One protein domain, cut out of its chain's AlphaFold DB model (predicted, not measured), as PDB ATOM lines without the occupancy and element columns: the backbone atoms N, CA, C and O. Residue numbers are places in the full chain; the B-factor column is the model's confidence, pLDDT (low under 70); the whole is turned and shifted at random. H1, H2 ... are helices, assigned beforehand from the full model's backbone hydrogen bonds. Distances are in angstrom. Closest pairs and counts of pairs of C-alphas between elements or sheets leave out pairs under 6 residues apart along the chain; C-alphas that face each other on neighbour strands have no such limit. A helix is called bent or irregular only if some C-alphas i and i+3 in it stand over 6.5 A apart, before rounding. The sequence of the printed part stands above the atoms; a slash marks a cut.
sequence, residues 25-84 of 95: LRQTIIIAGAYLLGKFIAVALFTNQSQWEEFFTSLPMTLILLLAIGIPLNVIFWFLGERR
ATOM      1  N   LEU A  25      -8.018  14.030 -23.651       92.38
ATOM      2  CA  LEU A  25      -6.639  13.973 -24.138       92.38
ATOM      3  C   LEU A  25      -5.961  12.665 -23.732       92.38
ATOM      4  O   LEU A  25      -5.401  11.978 -24.580       92.38
ATOM      5  N   ARG A  26      -6.064  12.268 -22.459       93.06
ATOM      6  CA  ARG A  26      -5.429  11.040 -21.968       93.06
ATOM      7  C   ARG A  26      -5.955   9.801 -22.686       93.06
ATOM      8  O   ARG A  26      -5.157   8.950 -23.064       93.06
ATOM      9  N   GLN A  27      -7.269   9.677 -22.868       92.50
ATOM     10  CA  GLN A  27      -7.831   8.542 -23.601       92.50
ATOM     11  C   GLN A  27      -7.425   8.553 -25.069       92.50
ATOM     12  O   GLN A  27      -7.042   7.510 -25.591       92.50
ATOM     13  N   THR A  28      -7.439   9.720 -25.709       92.62
ATOM     14  CA  THR A  28      -7.042   9.843 -27.114       92.62
ATOM     15  C   THR A  28      -5.580   9.443 -27.305       92.62
ATOM     16  O   THR A  28      -5.286   8.667 -28.205       92.62
ATOM     17  N   ILE A  29      -4.678   9.877 -26.418       93.44
ATOM     18  CA  ILE A  29      -3.256   9.499 -26.454       93.44
ATOM     19  C   ILE A  29      -3.079   7.992 -26.253       93.44
ATOM     20  O   ILE A  29      -2.305   7.374 -26.977       93.44
ATOM     21  N   ILE A  30      -3.798   7.382 -25.306       94.88
ATOM     22  CA  ILE A  30      -3.716   5.931 -25.070       94.88
ATOM     23  C   ILE A  30      -4.183   5.153 -26.308       94.88
ATOM     24  O   ILE A  30      -3.504   4.221 -26.730       94.88
ATOM     25  N   ILE A  31      -5.314   5.543 -26.901       93.00
ATOM     26  CA  ILE A  31      -5.865   4.887 -28.095       93.00
ATOM     27  C   ILE A  31      -4.926   5.072 -29.289       93.00
ATOM     28  O   ILE A  31      -4.608   4.101 -29.973       93.00
ATOM     29  N   ALA A  32      -4.443   6.294 -29.516       92.88
ATOM     30  CA  ALA A  32      -3.513   6.587 -30.598       92.88
ATOM     31  C   ALA A  32      -2.199   5.815 -30.428       92.88
ATOM     32  O   ALA A  32      -1.729   5.194 -31.376       92.88
ATOM     33  N   GLY A  33      -1.649   5.781 -29.213       93.75
ATOM     34  CA  GLY A  33      -0.450   5.013 -28.893       93.75
ATOM     35  C   GLY A  33      -0.635   3.519 -29.144       93.75
ATOM     36  O   GLY A  33       0.200   2.911 -29.805       93.75
ATOM     37  N   ALA A  34      -1.748   2.935 -28.693       95.25
ATOM     38  CA  ALA A  34      -2.052   1.524 -28.930       95.25
ATOM     39  C   ALA A  34      -2.190   1.203 -30.428       95.25
ATOM     40  O   ALA A  34      -1.646   0.204 -30.897       95.25
ATOM     41  N   TYR A  35      -2.871   2.065 -31.188       94.06
ATOM     42  CA  TYR A  35      -3.021   1.909 -32.633       94.06
ATOM     43  C   TYR A  35      -1.671   1.974 -33.359       94.06
ATOM     44  O   TYR A  35      -1.353   1.097 -34.162       94.06
ATOM     45  N   LEU A  36      -0.862   2.994 -33.060       93.44
ATOM     46  CA  LEU A  36       0.449   3.181 -33.679       93.44
ATOM     47  C   LEU A  36       1.403   2.043 -33.339       93.44
ATOM     48  O   LEU A  36       2.108   1.561 -34.218       93.44
ATOM     49  N   LEU A  37       1.390   1.581 -32.090       94.62
ATOM     50  CA  LEU A  37       2.212   0.465 -31.641       94.62
ATOM     51  C   LEU A  37       1.792  -0.843 -32.324       94.62
ATOM     52  O   LEU A  37       2.651  -1.596 -32.773       94.62
ATOM     53  N   GLY A  38       0.487  -1.078 -32.495       93.19
ATOM     54  CA  GLY A  38      -0.023  -2.214 -33.266       93.19
ATOM     55  C   GLY A  38       0.420  -2.177 -34.731       93.19
ATOM     56  O   GLY A  38       0.934  -3.172 -35.242       93.19
ATOM     57  N   LYS A  39       0.297  -1.018 -35.395       90.06
ATOM     58  CA  LYS A  39       0.797  -0.842 -36.769       90.06
ATOM     59  C   LYS A  39       2.310  -1.034 -36.860       90.06
ATOM     60  O   LYS A  39       2.775  -1.694 -37.779       90.06
ATOM     61  N   PHE A  40       3.066  -0.480 -35.917       90.94
ATOM     62  CA  PHE A  40       4.518  -0.614 -35.875       90.94
ATOM     63  C   PHE A  40       4.943  -2.080 -35.760       90.94
ATOM     64  O   PHE A  40       5.781  -2.534 -36.531       90.94
ATOM     65  N   ILE A  41       4.324  -2.843 -34.852       92.25
ATOM     66  CA  ILE A  41       4.586  -4.282 -34.704       92.25
ATOM     67  C   ILE A  41       4.238  -5.033 -35.993       92.25
ATOM     68  O   ILE A  41       5.000  -5.901 -36.412       92.25
ATOM     69  N   ALA A  42       3.122  -4.692 -36.643       89.62
ATOM     70  CA  ALA A  42       2.741  -5.316 -37.905       89.62
ATOM     71  C   ALA A  42       3.794  -5.075 -39.002       89.62
ATOM     72  O   ALA A  42       4.215  -6.021 -39.662       89.62
ATOM     73  N   VAL A  43       4.280  -3.839 -39.144       89.00
ATOM     74  CA  VAL A  43       5.332  -3.516 -40.121       89.00
ATOM     75  C   VAL A  43       6.654  -4.211 -39.761       89.00
ATOM     76  O   VAL A  43       7.357  -4.727 -40.629       89.00
ATOM     77  N   ALA A  44       6.983  -4.289 -38.471       88.19
ATOM     78  CA  ALA A  44       8.211  -4.927 -38.011       88.19
ATOM     79  C   ALA A  44       8.239  -6.445 -38.251       88.19
ATOM     80  O   ALA A  44       9.301  -6.992 -38.531       88.19
ATOM     81  N   LEU A  45       7.097  -7.128 -38.129       88.81
ATOM     82  CA  LEU A  45       7.033  -8.590 -38.220       88.81
ATOM     83  C   LEU A  45       6.795  -9.116 -39.636       88.81
ATOM     84  O   LEU A  45       7.187 -10.246 -39.919       88.81
ATOM     85  N   PHE A  46       6.138  -8.347 -40.506       82.50
ATOM     86  CA  PHE A  46       5.599  -8.899 -41.751       82.50
ATOM     87  C   PHE A  46       6.204  -8.325 -43.039       82.50
ATOM     88  O   PHE A  46       5.841  -8.819 -44.107       82.50
ATOM     89  N   THR A  47       7.095  -7.318 -43.000       74.62
ATOM     90  CA  THR A  47       7.361  -6.506 -44.210       74.62
ATOM     91  C   THR A  47       8.806  -6.102 -44.525       74.62
ATOM     92  O   THR A  47       9.661  -5.993 -43.653       74.62
ATOM     93  N   ASN A  48       9.047  -5.864 -45.827       71.19
ATOM     94  CA  ASN A  48      10.314  -5.423 -46.426       71.19
ATOM     95  C   ASN A  48      10.518  -3.895 -46.322       71.19
ATOM     96  O   ASN A  48       9.584  -3.141 -46.053       71.19
ATOM     97  N   GLN A  49      11.744  -3.431 -46.595       71.00
ATOM     98  CA  GLN A  49      12.217  -2.049 -46.398       71.00
ATOM     99  C   GLN A  49      11.326  -0.944 -47.008       71.00
ATOM    100  O   GLN A  49      11.235   0.132 -46.423       71.00
ATOM    101  N   SER A  50      10.616  -1.203 -48.113       74.19
ATOM    102  CA  SER A  50       9.714  -0.227 -48.750       74.19
ATOM    103  C   SER A  50       8.493   0.149 -47.896       74.19
ATOM    104  O   SER A  50       7.989   1.263 -47.995       74.19
ATOM    105  N   GLN A  51       8.031  -0.733 -47.007       81.31
ATOM    106  CA  GLN A  51       6.847  -0.459 -46.183       81.31
ATOM    107  C   GLN A  51       7.136   0.406 -44.955       81.31
ATOM    108  O   GLN A  51       6.226   1.015 -44.391       81.31
ATOM    109  N   TRP A  52       8.405   0.516 -44.558       86.62
ATOM    110  CA  TRP A  52       8.814   1.474 -43.534       86.62
ATOM    111  C   TRP A  52       8.639   2.911 -44.028       86.62
ATOM    112  O   TRP A  52       8.159   3.759 -43.279       86.62
ATOM    113  N   GLU A  53       8.957   3.175 -45.295       86.38
ATOM    114  CA  GLU A  53       8.777   4.493 -45.906       86.38
ATOM    115  C   GLU A  53       7.291   4.879 -45.987       86.38
ATOM    116  O   GLU A  53       6.905   5.967 -45.552       86.38
ATOM    117  N   GLU A  54       6.429   3.961 -46.427       86.50
ATOM    118  CA  GLU A  54       4.970   4.156 -46.427       86.50
ATOM    119  C   GLU A  54       4.405   4.368 -45.012       86.50
ATOM    120  O   GLU A  54       3.509   5.191 -44.789       86.50
ATOM    121  N   PHE A  55       4.941   3.660 -44.015       88.00
ATOM    122  CA  PHE A  55       4.549   3.850 -42.623       88.00
ATOM    123  C   PHE A  55       4.879   5.267 -42.143       88.00
ATOM    124  O   PHE A  55       3.980   5.980 -41.697       88.00
ATOM    125  N   PHE A  56       6.131   5.715 -42.281       89.06
ATOM    126  CA  PHE A  56       6.544   7.036 -41.796       89.06
ATOM    127  C   PHE A  56       5.884   8.189 -42.562       89.06
ATOM    128  O   PHE A  56       5.526   9.194 -41.948       89.06
ATOM    129  N   THR A  57       5.649   8.042 -43.867       91.00
ATOM    130  CA  THR A  57       4.954   9.060 -44.677       91.00
ATOM    131  C   THR A  57       3.464   9.165 -44.338       91.00
ATOM    132  O   THR A  57       2.910  10.265 -44.343       91.00
ATOM    133  N   SER A  58       2.810   8.058 -43.970       91.50
ATOM    134  CA  SER A  58       1.388   8.046 -43.586       91.50
ATOM    135  C   SER A  58       1.120   8.389 -42.113       91.50
ATOM    136  O   SER A  58      -0.031   8.667 -41.747       91.50
ATOM    137  N   LEU A  59       2.147   8.408 -41.254       90.94
ATOM    138  CA  LEU A  59       2.020   8.707 -39.821       90.94
ATOM    139  C   LEU A  59       1.328  10.049 -39.517       90.94
ATOM    140  O   LEU A  59       0.405  10.036 -38.697       90.94
ATOM    141  N   PRO A  60       1.692  11.191 -40.140       92.56
ATOM    142  CA  PRO A  60       1.074  12.477 -39.819       92.56
ATOM    143  C   PRO A  60      -0.430  12.486 -40.104       92.56
ATOM    144  O   PRO A  60      -1.225  12.866 -39.247       92.56
ATOM    145  N   MET A  61      -0.832  11.987 -41.277       94.06
ATOM    146  CA  MET A  61      -2.241  11.879 -41.668       94.06
ATOM    147  C   MET A  61      -3.010  10.960 -40.709       94.06
ATOM    148  O   MET A  61      -4.118  11.275 -40.275       94.06
ATOM    149  N   THR A  62      -2.393   9.841 -40.327       92.94
ATOM    150  CA  THR A  62      -2.964   8.872 -39.385       92.94
ATOM    151  C   THR A  62      -3.179   9.496 -38.004       92.94
ATOM    152  O   THR A  62      -4.245   9.332 -37.414       92.94
ATOM    153  N   LEU A  63      -2.201  10.248 -37.495       92.75
ATOM    154  CA  LEU A  63      -2.305  10.977 -36.228       92.75
ATOM    155  C   LEU A  63      -3.424  12.019 -36.264       92.75
ATOM    156  O   LEU A  63      -4.221  12.083 -35.328       92.75
ATOM    157  N   ILE A  64      -3.524  12.796 -37.346       94.19
ATOM    158  CA  ILE A  64      -4.591  13.790 -37.520       94.19
ATOM    159  C   ILE A  64      -5.960  13.111 -37.482       94.19
ATOM    160  O   ILE A  64      -6.834  13.564 -36.747       94.19
ATOM    161  N   LEU A  65      -6.142  12.002 -38.201       94.50
ATOM    162  CA  LEU A  65      -7.397  11.243 -38.197       94.50
ATOM    163  C   LEU A  65      -7.734  10.683 -36.810       94.50
ATOM    164  O   LEU A  65      -8.871  10.807 -36.352       94.50
ATOM    165  N   LEU A  66      -6.748  10.112 -36.110       93.62
ATOM    166  CA  LEU A  66      -6.927   9.590 -34.754       93.62
ATOM    167  C   LEU A  66      -7.335  10.684 -33.765       93.62
ATOM    168  O   LEU A  66      -8.196  10.445 -32.920       93.62
ATOM    169  N   LEU A  67      -6.760  11.882 -33.872       92.31
ATOM    170  CA  LEU A  67      -7.146  13.023 -33.043       92.31
ATOM    171  C   LEU A  67      -8.532  13.552 -33.433       92.31
ATOM    172  O   LEU A  67      -9.379  13.736 -32.558       92.31
ATOM    173  N   ALA A  68      -8.782  13.743 -34.729       93.50
ATOM    174  CA  ALA A  68     -10.029  14.290 -35.258       93.50
ATOM    175  C   ALA A  68     -11.245  13.423 -34.912       93.50
ATOM    176  O   ALA A  68     -12.318  13.960 -34.659       93.50
ATOM    177  N   ILE A  69     -11.081  12.100 -34.861       94.00
ATOM    178  CA  ILE A  69     -12.149  11.155 -34.503       94.00
ATOM    179  C   ILE A  69     -12.138  10.856 -32.997       94.00
ATOM    180  O   ILE A  69     -13.186  10.821 -32.349       94.00
ATOM    181  N   GLY A  70     -10.953  10.659 -32.416       92.69
ATOM    182  CA  GLY A  70     -10.792  10.258 -31.022       92.69
ATOM    183  C   GLY A  70     -11.237  11.330 -30.033       92.69
ATOM    184  O   GLY A  70     -11.873  11.000 -29.033       92.69
ATOM    185  N   ILE A  71     -10.977  12.610 -30.317       92.81
ATOM    186  CA  ILE A  71     -11.382  13.711 -29.434       92.81
ATOM    187  C   ILE A  71     -12.919  13.791 -29.328       92.81
ATOM    188  O   ILE A  71     -13.416  13.674 -28.204       92.81
ATOM    189  N   PRO A  72     -13.701  13.913 -30.426       95.44
ATOM    190  CA  PRO A  72     -15.163  13.931 -30.344       95.44
ATOM    191  C   PRO A  72     -15.750  12.690 -29.669       95.44
ATOM    192  O   PRO A  72     -16.619  12.816 -28.805       95.44
ATOM    193  N   LEU A  73     -15.254  11.494 -30.003       94.12
ATOM    194  CA  LEU A  73     -15.732  10.253 -29.391       94.12
ATOM    195  C   LEU A  73     -15.499  10.239 -27.877       94.12
ATOM    196  O   LEU A  73     -16.420   9.947 -27.115       94.12
ATOM    197  N   ASN A  74     -14.298  10.598 -27.422       94.00
ATOM    198  CA  ASN A  74     -13.974  10.606 -25.996       94.00
ATOM    199  C   ASN A  74     -14.758  11.681 -25.226       94.00
ATOM    200  O   ASN A  74     -15.137  11.458 -24.074       94.00
ATOM    201  N   VAL A  75     -15.093  12.806 -25.868       94.81
ATOM    202  CA  VAL A  75     -16.024  13.798 -25.306       94.81
ATOM    203  C   VAL A  75     -17.423  13.197 -25.127       94.81
ATOM    204  O   VAL A  75     -18.013  13.338 -24.055       94.81
ATOM    205  N   ILE A  76     -17.949  12.473 -26.121       95.62
ATOM    206  CA  ILE A  76     -19.248  11.786 -26.010       95.62
ATOM    207  C   ILE A  76     -19.222  10.769 -24.859       95.62
ATOM    208  O   ILE A  76     -20.136  10.751 -24.030       95.62
ATOM    209  N   PHE A  77     -18.160   9.965 -24.747       93.69
ATOM    210  CA  PHE A  77     -18.001   9.004 -23.650       93.69
ATOM    211  C   PHE A  77     -17.955   9.670 -22.277       93.69
ATOM    212  O   PHE A  77     -18.549   9.148 -21.327       93.69
ATOM    213  N   TRP A  78     -17.320  10.838 -22.162       94.94
ATOM    214  CA  TRP A  78     -17.353  11.616 -20.929       94.94
ATOM    215  C   TRP A  78     -18.777  12.009 -20.543       94.94
ATOM    216  O   TRP A  78     -19.191  11.763 -19.411       94.94
ATOM    217  N   PHE A  79     -19.558  12.559 -21.475       94.38
ATOM    218  CA  PHE A  79     -20.944  12.953 -21.203       94.38
ATOM    219  C   PHE A  79     -21.839  11.764 -20.837       94.38
ATOM    220  O   PHE A  79     -22.687  11.876 -19.949       94.38
ATOM    221  N   LEU A  80     -21.646  10.609 -21.478       94.38
ATOM    222  CA  LEU A  80     -22.347   9.376 -21.116       94.38
ATOM    223  C   LEU A  80     -21.991   8.920 -19.695       94.38
ATOM    224  O   LEU A  80     -22.883   8.565 -18.919       94.38
ATOM    225  N   GLY A  81     -20.707   8.965 -19.334       92.94
ATOM    226  CA  GLY A  81     -20.247   8.656 -17.982       92.94
ATOM    227  C   GLY A  81     -20.785   9.640 -16.945       92.94
ATOM    228  O   GLY A  81     -21.244   9.224 -15.884       92.94
ATOM    229  N   GLU A  82     -20.850  10.924 -17.282       94.44
ATOM    230  CA  GLU A  82     -21.404  11.967 -16.423       94.44
ATOM    231  C   GLU A  82     -22.905  11.767 -16.172       94.44
ATOM    232  O   GLU A  82     -23.357  11.766 -15.025       94.44
ATOM    233  N   ARG A  83     -23.683  11.474 -17.223       92.94
ATOM    234  CA  ARG A  83     -25.099  11.094 -17.085       92.94
ATOM    235  C   ARG A  83     -25.276   9.857 -16.211       92.94
ATOM    236  O   ARG A  83     -26.189   9.812 -15.385       92.94
ATOM    237  N   ARG A  84     -24.432   8.838 -16.387       93.00
ATOM    238  CA  ARG A  84     -24.471   7.616 -15.569       93.00
ATOM    239  C   ARG A  84     -24.155   7.918 -14.104       93.00
ATOM    240  O   ARG A  84     -24.851   7.402 -13.232       93.00
TER     241      ARG A  84
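Overview. This is residues 25 to 84 of the 95 residues of an uncharacterized protein of Vibrio vulnificus (UniProt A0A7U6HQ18). Two helices fold back on each other as a narrow, bowed hairpin: H2, longer and bent, arches over H1 and meets it near both of H1's ends. Residues 76 to 84 of H2 stick out, lengthening the whole. The printed part has 60 residues with two named helices, H1 then H2; it is all helix and loose, radius of gyration of the C-alphas 14.7 A, spanning 49 by 19 by 12 A.

Along the chain. Find C-alpha 25 at (-6.639, 13.973, -24.138); from there H1, residues 25 to 46, runs 31.4 A. H2, residues 50 to 84, was assigned as one helix by its hydrogen bonds but is bent: C-alphas 57 and 60 are 7.1 A apart. Its arms are H2a, residues 50 to 57, 11.2 A, and H2b, residues 60 to 84, 35.6 A, ending at C-alpha 84 (-24.471, 7.616, -15.569).

Arrangement. H1, with residue 43 alone, only just touches H2a, with 3 pairs of C-alphas within 8 A; the closest C-alphas, Val 43 and Gln 51, are 7.0 A apart. This helical hairpin runs opposite ways at a shallow tilt of 15 degrees. Residues 25 to 32 of H1 touch residues 63 to 74 of H2b, opposite ways at a steep tilt of 44 degrees; look at the closest C-alphas, Thr 28 and Gly 70, 5.4 A apart. Every O i to N i+4 pair is within hydrogen-bond range in H1 and H2a, and 20 of 21 in H2b.

Size, cuts and confidence. The farthest C-alphas, Gln 49 and Arg 83, are 49.2 A apart. The H1 to H2 link is tight, the printed part has no cut, and no printed residue is under 70 in pLDDT.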